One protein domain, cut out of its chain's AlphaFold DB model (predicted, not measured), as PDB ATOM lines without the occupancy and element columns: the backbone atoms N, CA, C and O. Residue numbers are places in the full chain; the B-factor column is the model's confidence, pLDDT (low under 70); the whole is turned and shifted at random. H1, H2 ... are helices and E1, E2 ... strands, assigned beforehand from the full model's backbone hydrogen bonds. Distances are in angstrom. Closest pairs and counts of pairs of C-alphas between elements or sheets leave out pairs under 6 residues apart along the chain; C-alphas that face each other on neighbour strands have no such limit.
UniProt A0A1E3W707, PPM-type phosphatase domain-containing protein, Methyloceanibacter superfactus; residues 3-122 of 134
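Overview. This is residues 3 to 122 of the 134 residues of the protein "PPM-type phosphatase domain-containing protein" of Methyloceanibacter superfactus (UniProt A0A1E3W707). A narrow antiparallel sheet has two crossed helices packed on it, H2 along the hairpin E2-E3 and H1 near the edge strand E1. A second hairpin, E4-E5, splays away from E2-E3 like the other arm of a V, its tip sticking out at residues 89 to 94. The 120 printed residues hold E1, H1, H2, E2, E3, E4, E5 and E6 in that order, a mixed class; the sheet runs E1 E2 E3 E6. The whole is compact, with a radius of gyration of the C-alphas of 15.1 A, yet elongated, spanning 49 by 30 by 26 A.

Along the chain. E1, residues 3 to 5, begins at C-alpha 3 (121.808, 155.913, 157.625). H1, residues 10 to 29, is 28.9 A long, and H2, residues 35 to 50, 22.5 A. E2 is residues 63 to 71, 25.9 A, and E3 residues 76 to 82, 20.5 A. E4, residues 86 to 90, and E5, residues 93 to 97, are each 13.3 A. E6, residues 118 to 121, ends at C-alpha 121 (126.922, 147.220, 136.890).

Arrangement. E1 and E2 are antiparallel, with N 4 and O 64 2.8 A apart. E2 and E3 form a hairpin, N 67 to O 80 2.9 A; E3 and E6 are antiparallel, N 77 to O 120 2.9 A. H1 and H2 on one face make two layers with this sheet. H2 runs along the strands over E2 and E3 at a height of 10.3 A; its closest C-alphas to E3 are Ser 36 and Ala 80, 5.3 A. H1 touches H2 with residues 18 to 27 alone, opposite ways at a steep tilt of 48 degrees, the closest C-alphas being Met 26 and Val 38, 5.6 A. The hairpin E4 and E5, N 88 to O 95 2.9 A, is apart from both helices. In H1 and H2 every O i to N i+4 pair is within hydrogen-bond range.

Size, cuts and confidence. The C-alphas farthest apart, His 56 and Gln 91, are 50.7 A apart. The printed part has no cut; the links H2 to E2 and E5 to E6 are long. Residues 30 to 32 and 122 are under pLDDT 70.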
ATOM      1  N   GLY A   3     122.074 156.647 156.397       94.31
ATOM      2  CA  GLY A   3     121.808 155.913 157.625       94.31
ATOM      3  C   GLY A   3     120.700 156.537 158.455       94.31
ATOM      4  O   GLY A   3     120.408 157.723 158.314       94.31
ATOM      5  N   ASP A   4     120.112 155.700 159.299       95.00
ATOM      6  CA  ASP A   4     119.082 156.027 160.275       95.00
ATOM      7  C   ASP A   4     119.596 155.623 161.661       95.00
ATOM      8  O   ASP A   4     119.914 154.458 161.897       95.00
ATOM      9  N   CYS A   5     119.780 156.599 162.545       93.69
ATOM     10  CA  CYS A   5     120.359 156.385 163.869       93.69
ATOM     11  C   CYS A   5     119.256 156.352 164.925       93.69
ATOM     12  O   CYS A   5     118.265 157.071 164.816       93.69
ATOM     13  N   THR A   6     119.453 155.577 165.990       91.44
ATOM     14  CA  THR A   6     118.548 155.623 167.142       91.44
ATOM     15  C   THR A   6     118.607 156.969 167.869       91.44
ATOM     16  O   THR A   6     119.584 157.720 167.795       91.44
ATOM     17  N   GLY A   7     117.535 157.265 168.608       86.31
ATOM     18  CA  GLY A   7     117.378 158.514 169.346       86.31
ATOM     19  C   GLY A   7     116.815 159.659 168.498       86.31
ATOM     20  O   GLY A   7     116.604 159.551 167.296       86.31
ATOM     21  N   HIS A   8     116.518 160.781 169.148       85.19
ATOM     22  CA  HIS A   8     116.063 162.011 168.498       85.19
ATOM     23  C   HIS A   8     116.537 163.219 169.305       85.19
ATOM     24  O   HIS A   8     116.844 163.101 170.489       85.19
ATOM     25  N   GLY A   9     116.629 164.388 168.672       90.31
ATOM     26  CA  GLY A   9     117.188 165.574 169.319       90.31
ATOM     27  C   GLY A   9     118.673 165.391 169.638       90.31
ATOM     28  O   GLY A   9     119.452 164.996 168.771       90.31
ATOM     29  N   VAL A  10     119.073 165.680 170.877       91.75
ATOM     30  CA  VAL A  10     120.490 165.678 171.282       91.75
ATOM     31  C   VAL A  10     121.137 164.283 171.192       91.75
ATOM     32  O   VAL A  10     122.180 164.189 170.541       91.75
ATOM     33  N   PRO A  11     120.546 163.192 171.728       87.31
ATOM     34  CA  PRO A  11     121.103 161.845 171.554       87.31
ATOM     35  C   PRO A  11     121.270 161.433 170.084       87.31
ATOM     36  O   PRO A  11     122.329 160.942 169.700       87.31
ATOM     37  N   GLY A  12     120.274 161.713 169.233       90.38
ATOM     38  CA  GLY A  12     120.339 161.380 167.802       90.38
ATOM     39  C   GLY A  12     121.412 162.177 167.044       90.38
ATOM     40  O   GLY A  12     122.116 161.639 166.186       90.38
ATOM     41  N   ALA A  13     121.603 163.452 167.402       93.56
ATOM     42  CA  ALA A  13     122.688 164.267 166.858       93.56
ATOM     43  C   ALA A  13     124.064 163.700 167.242       93.56
ATOM     44  O   ALA A  13     124.965 163.637 166.405       93.56
ATOM     45  N   PHE A  14     124.218 163.227 168.481       92.62
ATOM     46  CA  PHE A  14     125.461 162.618 168.945       92.62
ATOM     47  C   PHE A  14     125.752 161.289 168.233       92.62
ATOM     48  O   PHE A  14     126.871 161.084 167.763       92.62
ATOM     49  N   MET A  15     124.733 160.442 168.043       94.06
ATOM     50  CA  MET A  15     124.843 159.212 167.247       94.06
ATOM     51  C   MET A  15     125.296 159.487 165.814       94.06
ATOM     52  O   MET A  15     126.175 158.800 165.291       94.06
ATOM     53  N   THR A  16     124.759 160.541 165.199       94.12
ATOM     54  CA  THR A  16     125.154 160.962 163.851       94.12
ATOM     55  C   THR A  16     126.632 161.365 163.797       94.12
ATOM     56  O   THR A  16     127.343 160.972 162.870       94.12
ATOM     57  N   LEU A  17     127.128 162.101 164.799       95.00
ATOM     58  CA  LEU A  17     128.542 162.491 164.888       95.00
ATOM     59  C   LEU A  17     129.468 161.288 165.112       95.00
ATOM     60  O   LEU A  17     130.528 161.217 164.490       95.00
ATOM     61  N   ILE A  18     129.060 160.336 165.957       94.75
ATOM     62  CA  ILE A  18     129.788 159.079 166.174       94.75
ATOM     63  C   ILE A  18     129.886 158.299 164.859       94.75
ATOM     64  O   ILE A  18     130.988 157.946 164.435       94.75
ATOM     65  N   ALA A  19     128.753 158.069 164.189       95.25
ATOM     66  CA  ALA A  19     128.707 157.337 162.928       95.25
ATOM     67  C   ALA A  19     129.559 158.015 161.846       95.25
ATOM     68  O   ALA A  19     130.311 157.340 161.146       95.25
ATOM     69  N   TRP A  20     129.500 159.347 161.744       95.19
ATOM     70  CA  TRP A  20     130.326 160.119 160.817       95.19
ATOM     71  C   TRP A  20     131.826 159.982 161.111       95.19
ATOM     72  O   TRP A  20     132.602 159.671 160.209       95.19
ATOM     73  N   GLY A  21     132.243 160.171 162.366       95.81
ATOM     74  CA  GLY A  21     133.654 160.083 162.747       95.81
ATOM     75  C   GLY A  21     134.237 158.681 162.560       95.81
ATOM     76  O   GLY A  21     135.390 158.535 162.157       95.81
ATOM     77  N   LEU A  22     133.442 157.640 162.815       95.12
ATOM     78  CA  LEU A  22     133.830 156.260 162.529       95.12
ATOM     79  C   LEU A  22     133.899 155.990 161.026       95.12
ATOM     80  O   LEU A  22     134.871 155.391 160.575       95.12
ATOM     81  N   LEU A  23     132.913 156.452 160.250       94.94
ATOM     82  CA  LEU A  23     132.903 156.308 158.794       94.94
ATOM     83  C   LEU A  23     134.166 156.915 158.176       94.94
ATOM     84  O   LEU A  23     134.820 156.248 157.383       94.94
ATOM     85  N   ASP A  24     134.526 158.140 158.563       93.44
ATOM     86  CA  ASP A  24     135.720 158.829 158.062       93.44
ATOM     87  C   ASP A  24     136.997 158.017 158.333       93.44
ATOM     88  O   ASP A  24     137.773 157.731 157.421       93.44
ATOM     89  N   ARG A  25     137.154 157.512 159.565       92.25
ATOM     90  CA  ARG A  25     138.270 156.623 159.927       92.25
ATOM     91  C   ARG A  25     138.290 155.349 159.087       92.25
ATOM     92  O   ARG A  25     139.358 154.966 158.616       92.25
ATOM     93  N   MET A  26     137.136 154.703 158.902       91.31
ATOM     94  CA  MET A  26     137.035 153.464 158.125       91.31
ATOM     95  C   MET A  26     137.331 153.694 156.643       91.31
ATOM     96  O   MET A  26     137.943 152.844 156.012       91.31
ATOM     97  N   LEU A  27     136.945 154.839 156.077       89.75
ATOM     98  CA  LEU A  27     137.261 155.174 154.686       89.75
ATOM     99  C   LEU A  27     138.758 155.442 154.473       89.75
ATOM    100  O   LEU A  27     139.267 155.170 153.390       89.75
ATOM    101  N   ILE A  28     139.463 155.941 155.493       87.56
ATOM    102  CA  ILE A  28     140.920 156.138 155.453       87.56
ATOM    103  C   ILE A  28     141.665 154.803 155.609       87.56
ATOM    104  O   ILE A  28     142.692 154.598 154.964       87.56
ATOM    105  N   SER A  29     141.179 153.906 156.474       79.56
ATOM    106  CA  SER A  29     141.865 152.651 156.804       79.56
ATOM    107  C   SER A  29     141.498 151.465 155.909       79.56
ATOM    108  O   SER A  29     142.281 150.517 155.840       79.56
ATOM    109  N   ALA A  30     140.342 151.480 155.239       67.00
ATOM    110  CA  ALA A  30     139.876 150.352 154.437       67.00
ATOM    111  C   ALA A  30     140.650 150.241 153.107       67.00
ATOM    112  O   ALA A  30     140.587 151.145 152.266       67.00
ATOM    113  N   PRO A  31     141.341 149.113 152.852       55.66
ATOM    114  CA  PRO A  31     142.023 148.861 151.592       55.66
ATOM    115  C   PRO A  31     141.018 148.437 150.504       55.66
ATOM    116  O   PRO A  31     140.923 147.272 150.132       55.66
ATOM    117  N   GLY A  32     140.287 149.404 149.947       64.44
ATOM    118  CA  GLY A  32     139.593 149.275 148.660       64.44
ATOM    119  C   GLY A  32     138.153 148.744 148.679       64.44
ATOM    120  O   GLY A  32     137.752 148.007 149.569       64.44
ATOM    121  N   ASP A  33     137.402 149.175 147.653       72.88
ATOM    122  CA  ASP A  33     136.166 148.717 146.972       72.88
ATOM    123  C   ASP A  33     135.078 147.876 147.707       72.88
ATOM    124  O   ASP A  33     134.096 147.463 147.076       72.88
ATOM    125  N   LYS A  34     135.168 147.658 149.024       88.50
ATOM    126  CA  LYS A  34     134.296 146.771 149.809       88.50
ATOM    127  C   LYS A  34     133.500 147.524 150.882       88.50
ATOM    128  O   LYS A  34     133.950 147.656 152.023       88.50
ATOM    129  N   PRO A  35     132.268 147.956 150.576       93.06
ATOM    130  CA  PRO A  35     131.417 148.638 151.549       93.06
ATOM    131  C   PRO A  35     131.067 147.775 152.777       93.06
ATOM    132  O   PRO A  35     130.821 148.326 153.847       93.06
ATOM    133  N   SER A  36     131.083 146.437 152.675       93.25
ATOM    134  CA  SER A  36     130.826 145.546 153.819       93.25
ATOM    135  C   SER A  36     131.860 145.661 154.940       93.25
ATOM    136  O   SER A  36     131.500 145.517 156.103       93.25
ATOM    137  N   GLU A  37     133.131 145.914 154.609       92.12
ATOM    138  CA  GLU A  37     134.197 146.065 155.611       92.12
ATOM    139  C   GLU A  37     134.022 147.377 156.389       92.12
ATOM    140  O   GLU A  37     134.179 147.400 157.608       92.12
ATOM    141  N   VAL A  38     133.566 148.440 155.716       94.12
ATOM    142  CA  VAL A  38     133.202 149.704 156.375       94.12
ATOM    143  C   VAL A  38     132.016 149.519 157.320       94.12
ATOM    144  O   VAL A  38     132.041 150.042 158.432       94.12
ATOM    145  N   LEU A  39     130.990 148.758 156.922       94.81
ATOM    146  CA  LEU A  39     129.860 148.453 157.807       94.81
ATOM    147  C   LEU A  39     130.279 147.621 159.024       94.81
ATOM    148  O   LEU A  39     129.814 147.900 160.127       94.81
ATOM    149  N   ALA A  40     131.169 146.641 158.854       94.00
ATOM    150  CA  ALA A  40     131.699 145.861 159.972       94.00
ATOM    151  C   ALA A  40     132.479 146.751 160.957       94.00
ATOM    152  O   ALA A  40     132.206 146.729 162.155       94.00
ATOM    153  N   GLY A  41     133.360 147.618 160.448       93.25
ATOM    154  CA  GLY A  41     134.096 148.569 161.281       93.25
ATOM    155  C   GLY A  41     133.199 149.595 161.983       93.25
ATOM    156  O   GLY A  41     133.427 149.923 163.147       93.25
ATOM    157  N   LEU A  42     132.135 150.063 161.319       94.88
ATOM    158  CA  LEU A  42     131.106 150.900 161.947       94.88
ATOM    159  C   LEU A  42     130.394 150.160 163.082       94.88
ATOM    160  O   LEU A  42     130.218 150.728 164.154       94.88
ATOM    161  N   HIS A  43     129.995 148.906 162.863       95.88
ATOM    162  CA  HIS A  43     129.335 148.094 163.881       95.88
ATOM    163  C   HIS A  43     130.204 147.954 165.138       95.88
ATOM    164  O   HIS A  43     129.748 148.291 166.230       95.88
ATOM    165  N   GLU A  44     131.460 147.535 164.973       94.88
ATOM    166  CA  GLU A  44     132.397 147.359 166.087       94.88
ATOM    167  C   GLU A  44     132.723 148.685 166.783       94.88
ATOM    168  O   GLU A  44     132.751 148.760 168.011       94.88
ATOM    169  N   GLY A  45     132.941 149.750 166.005       94.44
ATOM    170  CA  GLY A  45     133.262 151.072 166.532       94.44
ATOM    171  C   GLY A  45     132.122 151.680 167.343       94.44
ATOM    172  O   GLY A  45     132.370 152.261 168.401       94.44
ATOM    173  N   VAL A  46     130.875 151.531 166.882       94.62
ATOM    174  CA  VAL A  46     129.700 152.003 167.626       94.62
ATOM    175  C   VAL A  46     129.525 151.193 168.904       94.62
ATOM    176  O   VAL A  46     129.305 151.794 169.953       94.62
ATOM    177  N   GLN A  47     129.695 149.864 168.852       93.38
ATOM    178  CA  GLN A  47     129.596 149.041 170.055       93.38
ATOM    179  C   GLN A  47     130.590 149.479 171.130       93.38
ATOM    180  O   GLN A  47     130.188 149.721 172.264       93.38
ATOM    181  N   SER A  48     131.858 149.670 170.764       92.69
ATOM    182  CA  SER A  48     132.886 150.083 171.722       92.69
ATOM    183  C   SER A  48     132.709 151.515 172.240       92.69
ATOM    184  O   SER A  48     133.012 151.777 173.398       92.69
ATOM    185  N   LEU A  49     132.229 152.460 171.423       92.25
ATOM    186  CA  LEU A  49     132.029 153.847 171.877       92.25
ATOM    187  C   LEU A  49     130.811 154.016 172.788       92.25
ATOM    188  O   LEU A  49     130.803 154.921 173.619       92.25
ATOM    189  N   LEU A  50     129.792 153.175 172.619       90.62
ATOM    190  CA  LEU A  50     128.553 153.229 173.396       90.62
ATOM    191  C   LEU A  50     128.503 152.194 174.531       90.62
ATOM    192  O   LEU A  50     127.480 152.102 175.204       90.62
ATOM    193  N   GLY A  51     129.559 151.396 174.724       88.88
ATOM    194  CA  GLY A  51     129.582 150.314 175.717       88.88
ATOM    195  C   GLY A  51     128.554 149.212 175.436       88.88
ATOM    196  O   GLY A  51     128.020 148.593 176.352       88.88
ATOM    197  N   GLN A  52     128.215 148.982 174.164       85.50
ATOM    198  CA  GLN A  52     127.254 147.947 173.757       85.50
ATOM    199  C   GLN A  52     127.896 146.557 173.663       85.50
ATOM    200  O   GLN A  52     127.207 145.581 173.389       85.50
ATOM    201  N   ASP A  53     129.205 146.456 173.885       80.56
ATOM    202  CA  ASP A  53     129.931 145.204 174.098       80.56
ATOM    203  C   ASP A  53     129.851 144.703 175.553       80.56
ATOM    204  O   ASP A  53     130.242 143.568 175.839       80.56
ATOM    205  N   GLU A  54     129.289 145.503 176.464       80.75
ATOM    206  CA  GLU A  54     129.020 145.106 177.843       80.75
ATOM    207  C   GLU A  54     127.639 144.445 177.999       80.75
ATOM    208  O   GLU A  54     126.653 144.798 177.347       80.75
ATOM    209  N   MET A  55     127.540 143.475 178.918       70.44
ATOM    210  CA  MET A  55     126.297 142.726 179.182       70.44
ATOM    211  C   MET A  55     125.170 143.600 179.758       70.44
ATOM    212  O   MET A  55     124.001 143.231 179.666       70.44
ATOM    213  N   HIS A  56     125.514 144.736 180.371       71.62
ATOM    214  CA  HIS A  56     124.579 145.624 181.055       71.62
ATOM    215  C   HIS A  56     124.861 147.057 180.619       71.62
ATOM    216  O   HIS A  56     125.920 147.593 180.913       71.62
ATOM    217  N   GLY A  57     123.901 147.687 179.954       71.00
ATOM    218  CA  GLY A  57     123.971 149.105 179.628       71.00
ATOM    219  C   GLY A  57     122.572 149.688 179.509       71.00
ATOM    220  O   GLY A  57     121.614 148.967 179.211       71.00
ATOM    221  N   GLU A  58     122.460 150.985 179.779       75.25
ATOM    222  CA  GLU A  58     121.173 151.672 179.935       75.25
ATOM    223  C   GLU A  58     120.397 151.818 178.620       75.25
ATOM    224  O   GLU A  58     119.169 151.888 178.636       75.25
ATOM    225  N   THR A  59     121.092 151.815 177.479       83.50
ATOM    226  CA  THR A  59     120.483 151.958 176.149       83.50
ATOM    227  C   THR A  59     120.909 150.836 175.209       83.50
ATOM    228  O   THR A  59     121.952 150.228 175.418       83.50
ATOM    229  N   ASP A  60     120.118 150.546 174.175       88.00
ATOM    230  CA  ASP A  60     120.489 149.657 173.058       88.00
ATOM    231  C   ASP A  60     120.469 150.480 171.768       88.00
ATOM    232  O   ASP A  60     119.585 150.341 170.920       88.00
ATOM    233  N   ASP A  61     121.398 151.432 171.706       92.62
ATOM    234  CA  ASP A  61     121.512 152.387 170.613       92.62
ATOM    235  C   ASP A  61     122.370 151.845 169.471       92.62
ATOM    236  O   ASP A  61     123.306 151.065 169.660       92.62
ATOM    237  N   GLY A  62     122.056 152.292 168.260       94.44
ATOM    238  CA  GLY A  62     122.706 151.823 167.052       94.44
ATOM    239  C   GLY A  62     122.292 152.620 165.827       94.44
ATOM    240  O   GLY A  62     121.757 153.726 165.916       94.44
ATOM    241  N   LEU A  63     122.552 152.051 164.655       95.31
ATOM    242  CA  LEU A  63     122.103 152.623 163.394       95.31
ATOM    243  C   LEU A  63     121.794 151.554 162.347       95.31
ATOM    244  O   LEU A  63     122.315 150.437 162.371       95.31
ATOM    245  N   GLU A  64     120.962 151.923 161.394       96.00
ATOM    246  CA  GLU A  64     120.728 151.219 160.140       96.00
ATOM    247  C   GLU A  64     121.431 152.008 159.034       96.00
ATOM    248  O   GLU A  64     121.471 153.237 159.077       96.00
ATOM    249  N   ALA A  65     122.043 151.338 158.056       96.88
ATOM    250  CA  ALA A  65     122.831 152.048 157.049       96.88
ATOM    251  C   ALA A  65     122.981 151.306 155.727       96.88
ATOM    252  O   ALA A  65     123.087 150.083 155.691       96.88
ATOM    253  N   GLY A  66     123.081 152.075 154.645       96.50
ATOM    254  CA  GLY A  66     123.466 151.613 153.316       96.50
ATOM    255  C   GLY A  66     124.687 152.367 152.788       96.50
ATOM    256  O   GLY A  66     124.757 153.603 152.848       96.50
ATOM    257  N   ILE A  67     125.651 151.633 152.231       95.12
ATOM    258  CA  ILE A  67     126.860 152.192 151.615       95.12
ATOM    259  C   ILE A  67     126.994 151.665 150.192       95.12
ATOM    260  O   ILE A  67     126.991 150.459 149.960       95.12
ATOM    261  N   CYS A  68     127.163 152.593 149.250       93.50
ATOM    262  CA  CYS A  68     127.537 152.299 147.876       93.50
ATOM    263  C   CYS A  68     128.938 152.839 147.608       93.50
ATOM    264  O   CYS A  68     129.187 154.021 147.860       93.50
ATOM    265  N   PHE A  69     129.812 152.016 147.039       92.62
ATOM    266  CA  PHE A  69     131.034 152.483 146.392       92.62
ATOM    267  C   PHE A  69     130.834 152.445 144.884       92.62
ATOM    268  O   PHE A  69     130.294 151.480 144.346       92.62
ATOM    269  N   ILE A  70     131.236 153.516 144.205       90.38
ATOM    270  CA  ILE A  70     131.008 153.702 142.774       90.38
ATOM    271  C   ILE A  70     132.364 153.881 142.110       90.38
ATOM    272  O   ILE A  70     133.083 154.824 142.429       90.38
ATOM    273  N   ASP A  71     132.680 153.005 141.159       89.69
ATOM    274  CA  ASP A  71     133.817 153.142 140.255       89.69
ATOM    275  C   ASP A  71     133.300 153.530 138.856       89.69
ATOM    276  O   ASP A  71     132.850 152.668 138.087       89.69
ATOM    277  N   PRO A  72     133.369 154.822 138.481       86.81
ATOM    278  CA  PRO A  72     132.900 155.283 137.180       86.81
ATOM    279  C   PRO A  72     133.750 154.764 136.019       86.81
ATOM    280  O   PRO A  72     133.248 154.657 134.903       86.81
ATOM    281  N   LYS A  73     135.028 154.433 136.246       89.25
ATOM    282  CA  LYS A  73     135.906 153.919 135.186       89.25
ATOM    283  C   LYS A  73     135.530 152.484 134.837       89.25
ATOM    284  O   LYS A  73     135.486 152.133 133.663       89.25
ATOM    285  N   LYS A  74     135.214 151.674 135.853       88.56
ATOM    286  CA  LYS A  74     134.759 150.283 135.687       88.56
ATOM    287  C   LYS A  74     133.252 150.158 135.436       88.56
ATOM    288  O   LYS A  74     132.798 149.062 135.113       88.56
ATOM    289  N   GLN A  75     132.486 151.245 135.581       88.88
ATOM    290  CA  GLN A  75     131.013 151.233 135.559       88.88
ATOM    291  C   GLN A  75     130.447 150.194 136.544       88.88
ATOM    292  O   GLN A  75     129.537 149.418 136.233       88.88
ATOM    293  N   LEU A  76     131.041 150.148 137.736       89.31
ATOM    294  CA  LEU A  76     130.727 149.178 138.774       89.31
ATOM    295  C   LEU A  76     130.285 149.916 140.031       89.31
ATOM    296  O   LEU A  76     130.975 150.822 140.495       89.31
ATOM    297  N   MET A  77     129.155 149.497 140.595       91.06
ATOM    298  CA  MET A  77     128.746 149.890 141.934       91.06
ATOM    299  C   MET A  77     128.731 148.659 142.836       91.06
ATOM    300  O   MET A  77     128.188 147.617 142.469       91.06
ATOM    301  N   THR A  78     129.327 148.768 144.016       93.19
ATOM    302  CA  THR A  78     129.220 147.763 145.078       93.19
ATOM    303  C   THR A  78     128.374 148.333 146.201       93.19
ATOM    304  O   THR A  78     128.540 149.488 146.587       93.19
ATOM    305  N   PHE A  79     127.433 147.541 146.707       95.06
ATOM    306  CA  PHE A  79     126.529 147.932 147.783       95.06
ATOM    307  C   PHE A  79     126.641 146.971 148.961       95.06
ATOM    308  O   PHE A  79     126.708 145.759 148.763       95.06
ATOM    309  N   ALA A  80     126.600 147.508 150.174       95.75
ATOM    310  CA  ALA A  80     126.316 146.752 151.384       95.75
ATOM    311  C   ALA A  80     125.294 147.526 152.223       95.75
ATOM    312  O   ALA A  80     125.317 148.761 152.258       95.75
ATOM    313  N   GLY A  81     124.408 146.801 152.904       97.00
ATOM    314  CA  GLY A  81     123.367 147.388 153.739       97.00
ATOM    315  C   GLY A  81     123.189 146.625 155.044       97.00
ATOM    316  O   GLY A  81     123.326 145.409 155.073       97.00
ATOM    317  N   ALA A  82     122.857 147.341 156.110       96.62
ATOM    318  CA  ALA A  82     122.528 146.830 157.433       96.62
ATOM    319  C   ALA A  82     121.131 147.339 157.797       96.62
ATOM    320  O   ALA A  82     120.962 148.525 158.079       96.62
ATOM    321  N   ARG A  83     120.126 146.459 157.686       95.50
ATOM    322  CA  ARG A  83     118.683 146.777 157.711       95.50
ATOM    323  C   ARG A  83     118.250 147.830 156.686       95.50
ATOM    324  O   ARG A  83     117.181 148.412 156.790       95.50
ATOM    325  N   PHE A  84     119.057 148.008 155.646       96.06
ATOM    326  CA  PHE A  84     118.848 148.989 154.594       96.06
ATOM    327  C   PHE A  84     118.910 148.291 153.235       96.06
ATOM    328  O   PHE A  84     119.906 147.638 152.923       96.06
ATOM    329  N   SER A  85     117.858 148.425 152.426       95.44
ATOM    330  CA  SER A  85     117.817 147.899 151.055       95.44
ATOM    331  C   SER A  85     118.131 148.993 150.040       95.44
ATOM    332  O   SER A  85     117.744 150.150 150.211       95.44
ATOM    333  N   LEU A  86     118.777 148.613 148.941       95.00
ATOM    334  CA  LEU A  86     118.969 149.476 147.783       95.00
ATOM    335  C   LEU A  86     117.971 149.104 146.691       95.00
ATOM    336  O   LEU A  86     117.921 147.965 146.236       95.00
ATOM    337  N   TRP A  87     117.215 150.088 146.225       93.81
ATOM    338  CA  TRP A  87     116.261 149.916 145.140       93.81
ATOM    339  C   TRP A  87     116.842 150.485 143.847       93.81
ATOM    340  O   TRP A  87     117.336 151.613 143.823       93.81
ATOM    341  N   ARG A  88     116.785 149.708 142.764       90.12
ATOM    342  CA  ARG A  88     117.228 150.131 141.430       90.12
ATOM    343  C   ARG A  88     116.050 150.095 140.472       90.12
ATOM    344  O   ARG A  88     115.510 149.025 140.214       90.12
ATOM    345  N   ALA A  89     115.713 151.248 139.905       90.88
ATOM    346  CA  ALA A  89     114.705 151.383 138.860       90.88
ATOM    347  C   ALA A  89     115.371 151.627 137.495       90.88
ATOM    348  O   ALA A  89     116.260 152.470 137.379       90.88
ATOM    349  N   ASN A  90     114.953 150.889 136.468       87.44
ATOM    350  CA  ASN A  90     115.357 151.076 135.073       87.44
ATOM    351  C   ASN A  90     114.165 150.804 134.125       87.44
ATOM    352  O   ASN A  90     113.032 150.627 134.569       87.44
ATOM    353  N   GLN A  91     114.416 150.775 132.813       90.38
ATOM    354  CA  GLN A  91     113.383 150.478 131.805       90.38
ATOM    355  C   GLN A  91     112.787 149.065 131.930       90.38
ATOM    356  O   GLN A  91     111.683 148.830 131.453       90.38
ATOM    357  N   GLU A  92     113.498 148.135 132.567       89.75
ATOM    358  CA  GLU A  92     113.079 146.742 132.764       89.75
ATOM    359  C   GLU A  92     112.257 146.564 134.053       89.75
ATOM    360  O   GLU A  92     111.698 145.495 134.285       89.75
ATOM    361  N   GLY A  93     112.170 147.604 134.892       93.19
ATOM    362  CA  GLY A  93     111.387 147.614 136.122       93.19
ATOM    363  C   GLY A  93     112.189 148.050 137.343       93.19
ATOM    364  O   GLY A  93     113.173 148.786 137.254       93.19
ATOM    365  N   VAL A  94     111.733 147.612 138.515       94.44
ATOM    366  CA  VAL A  94     112.341 147.931 139.807       94.44
ATOM    367  C   VAL A  94     112.830 146.642 140.453       94.44
ATOM    368  O   VAL A  94     112.059 145.697 140.601       94.44
ATOM    369  N   ILE A  95     114.100 146.612 140.852       94.00
ATOM    370  CA  ILE A  95     114.669 145.518 141.638       94.00
ATOM    371  C   ILE A  95     115.074 146.009 143.027       94.00
ATOM    372  O   ILE A  95     115.533 147.143 143.189       94.00
ATOM    373  N   GLU A  96     114.943 145.130 144.016       94.50
ATOM    374  CA  GLU A  96     115.443 145.335 145.373       94.50
ATOM    375  C   GLU A  96     116.731 144.526 145.569       94.50
ATOM    376  O   GLU A  96     116.767 143.315 145.339       94.50
ATOM    377  N   ILE A  97     117.781 145.193 146.035       94.44
ATOM    378  CA  ILE A  97     118.999 144.575 146.546       94.44
ATOM    379  C   ILE A  97     118.914 144.648 148.066       94.44
ATOM    380  O   ILE A  97     119.066 145.717 148.663       94.44
ATOM    381  N   LYS A  98     118.624 143.504 148.686       94.88
ATOM    382  CA  LYS A  98     118.447 143.410 150.136       94.88
ATOM    383  C   LYS A  98     119.779 143.575 150.856       94.88
ATOM    384  O   LYS A  98     120.773 142.966 150.465       94.88
ATOM    385  N   GLY A  99     119.767 144.381 151.911       94.62
ATOM    386  CA  GLY A  99     120.834 144.392 152.905       94.62
ATOM    387  C   GLY A  99     120.677 143.270 153.930       94.62
ATOM    388  O   GLY A  99     119.717 142.492 153.906       94.62
ATOM    389  N   ASP A 100     121.615 143.228 154.866       94.44
ATOM    390  CA  ASP A 100     121.579 142.336 156.016       94.44
ATOM    391  C   ASP A 100     120.376 142.654 156.914       94.44
ATOM    392  O   ASP A 100     119.895 143.787 156.983       94.44
ATOM    393  N   ARG A 101     119.902 141.654 157.660       93.38
ATOM    394  CA  ARG A 101     118.790 141.817 158.616       93.38
ATOM    395  C   ARG A 101     119.207 142.455 159.941       93.38
ATOM    396  O   ARG A 101     118.344 142.801 160.745       93.38
ATOM    397  N   GLU A 102     120.506 142.606 160.160       94.56
ATOM    398  CA  GLU A 102     121.082 143.102 161.403       94.56
ATOM    399  C   GLU A 102     121.535 144.554 161.258       94.56
ATOM    400  O   GLU A 102     122.187 144.932 160.279       94.56
ATOM    401  N   GLY A 103     121.189 145.363 162.258       94.75
ATOM    402  CA  GLY A 103     121.655 146.740 162.384       94.75
ATOM    403  C   GLY A 103     123.097 146.818 162.888       94.75
ATOM    404  O   GLY A 103     123.755 145.812 163.151       94.75
ATOM    405  N   LEU A 104     123.598 148.036 163.030       96.00
ATOM    406  CA  LEU A 104     124.959 148.334 163.471       96.00
ATOM    407  C   LEU A 104     124.930 148.859 164.905       96.00
ATOM    408  O   LEU A 104     124.006 149.580 165.268       96.00
ATOM    409  N   GLY A 105     125.932 148.520 165.716       94.81
ATOM    410  CA  GLY A 105     126.088 149.081 167.060       94.81
ATOM    411  C   GLY A 105     125.216 148.475 168.160       94.81
ATOM    412  O   GLY A 105     125.651 148.461 169.302       94.81
ATOM    413  N   TYR A 106     124.040 147.926 167.839       94.31
ATOM    414  CA  TYR A 106     123.149 147.340 168.849       94.31
ATOM    415  C   TYR A 106     123.818 146.189 169.621       94.31
ATOM    416  O   TYR A 106     124.458 145.319 169.019       94.31
ATOM    417  N   ARG A 107     123.588 146.124 170.938       91.56
ATOM    418  CA  ARG A 107     124.136 145.104 171.857       91.56
ATOM    419  C   ARG A 107     123.715 143.691 171.490       91.56
ATOM    420  O   ARG A 107     124.446 142.729 171.691       91.56
ATOM    421  N   ARG A 108     122.500 143.555 170.958       89.94
ATOM    422  CA  ARG A 108     121.908 142.254 170.612       89.94
ATOM    423  C   ARG A 108     122.637 141.519 169.483       89.94
ATOM    424  O   ARG A 108     122.392 140.328 169.308       89.94
ATOM    425  N   TYR A 109     123.456 142.215 168.692       91.31
ATOM    426  CA  TYR A 109     124.187 141.607 167.584       91.31
ATOM    427  C   TYR A 109     125.628 141.281 168.005       91.31
ATOM    428  O   TYR A 109     126.261 142.093 168.683       91.31
ATOM    429  N   PRO A 110     126.169 140.112 167.615       90.25
ATOM    430  CA  PRO A 110     127.550 139.754 167.910       90.25
ATOM    431  C   PRO A 110     128.532 140.756 167.307       90.25
ATOM    432  O   PRO A 110     128.382 141.141 166.151       90.25
ATOM    433  N   ARG A 111     129.587 141.081 168.059       88.19
ATOM    434  CA  ARG A 111     130.615 142.045 167.641       88.19
ATOM    435  C   ARG A 111     131.267 141.703 166.304       88.19
ATOM    436  O   ARG A 111     131.446 142.565 165.453       88.19
ATOM    437  N   ALA A 112     131.611 140.432 166.108       85.06
ATOM    438  CA  ALA A 112     132.110 139.951 164.828       85.06
ATOM    439  C   ALA A 112     130.925 139.563 163.934       85.06
ATOM    440  O   ALA A 112     130.279 138.540 164.171       85.06
ATOM    441  N   ARG A 113     130.675 140.353 162.883       81.19
ATOM    442  CA  ARG A 113     129.653 140.063 161.867       81.19
ATOM    443  C   ARG A 113     130.241 139.990 160.464       81.19
ATOM    444  O   ARG A 113     131.058 140.817 160.067       81.19
ATOM    445  N   ALA A 114     129.758 139.031 159.679       75.06
ATOM    446  CA  ALA A 114     129.946 139.050 158.236       75.06
ATOM    447  C   ALA A 114     128.851 139.925 157.618       75.06
ATOM    448  O   ALA A 114     127.675 139.720 157.904       75.06
ATOM    449  N   SER A 115     129.235 140.882 156.773       77.38
ATOM    450  CA  SER A 115     128.275 141.680 156.003       77.38
ATOM    451  C   SER A 115     128.415 141.366 154.519       77.38
ATOM    452  O   SER A 115     129.535 141.234 154.017       77.38
ATOM    453  N   ALA A 116     127.298 141.242 153.804       79.12
ATOM    454  CA  ALA A 116     127.336 140.941 152.378       79.12
ATOM    455  C   ALA A 116     127.645 142.197 151.543       79.12
ATOM    456  O   ALA A 116     127.057 143.258 151.747       79.12
ATOM    457  N   THR A 117     128.538 142.065 150.555       83.44
ATOM    458  CA  THR A 117     128.709 143.059 149.484       83.44
ATOM    459  C   THR A 117     128.093 142.517 148.201       83.44
ATOM    460  O   THR A 117     128.481 141.455 147.720       83.44
ATOM    461  N   THR A 118     127.175 143.278 147.613       83.94
ATOM    462  CA  THR A 118     126.552 142.965 146.327       83.94
ATOM    463  C   THR A 118     127.115 143.876 145.232       83.94
ATOM    464  O   THR A 118     126.837 145.080 145.242       83.94
ATOM    465  N   PRO A 119     127.908 143.352 144.276       81.50
ATOM    466  CA  PRO A 119     128.322 144.098 143.095       81.50
ATOM    467  C   PRO A 119     127.199 144.144 142.058       81.50
ATOM    468  O   PRO A 119     126.514 143.151 141.814       81.50
ATOM    469  N   PHE A 120     127.057 145.269 141.367       81.00
ATOM    470  CA  PHE A 120     126.263 145.340 140.150       81.00
ATOM    471  C   PHE A 120     126.777 146.421 139.202       81.00
ATOM    472  O   PHE A 120     127.333 147.439 139.613       81.00
ATOM    473  N   ARG A 121     126.583 146.208 137.897       76.25
ATOM    474  CA  ARG A 121     126.922 147.220 136.890       76.25
ATOM    475  C   ARG A 121     126.073 148.466 137.109       76.25
ATOM    476  O   ARG A 121     124.843 148.395 137.047       76.25
ATOM    477  N   SER A 122     126.730 149.597 137.341       65.88
ATOM    478  CA  SER A 122     126.061 150.891 137.307       65.88
ATOM    479  C   SER A 122     125.701 151.194 135.855       65.88
ATOM    480  O   SER A 122     126.539 151.018 134.969       65.88
TER     481      SER A 122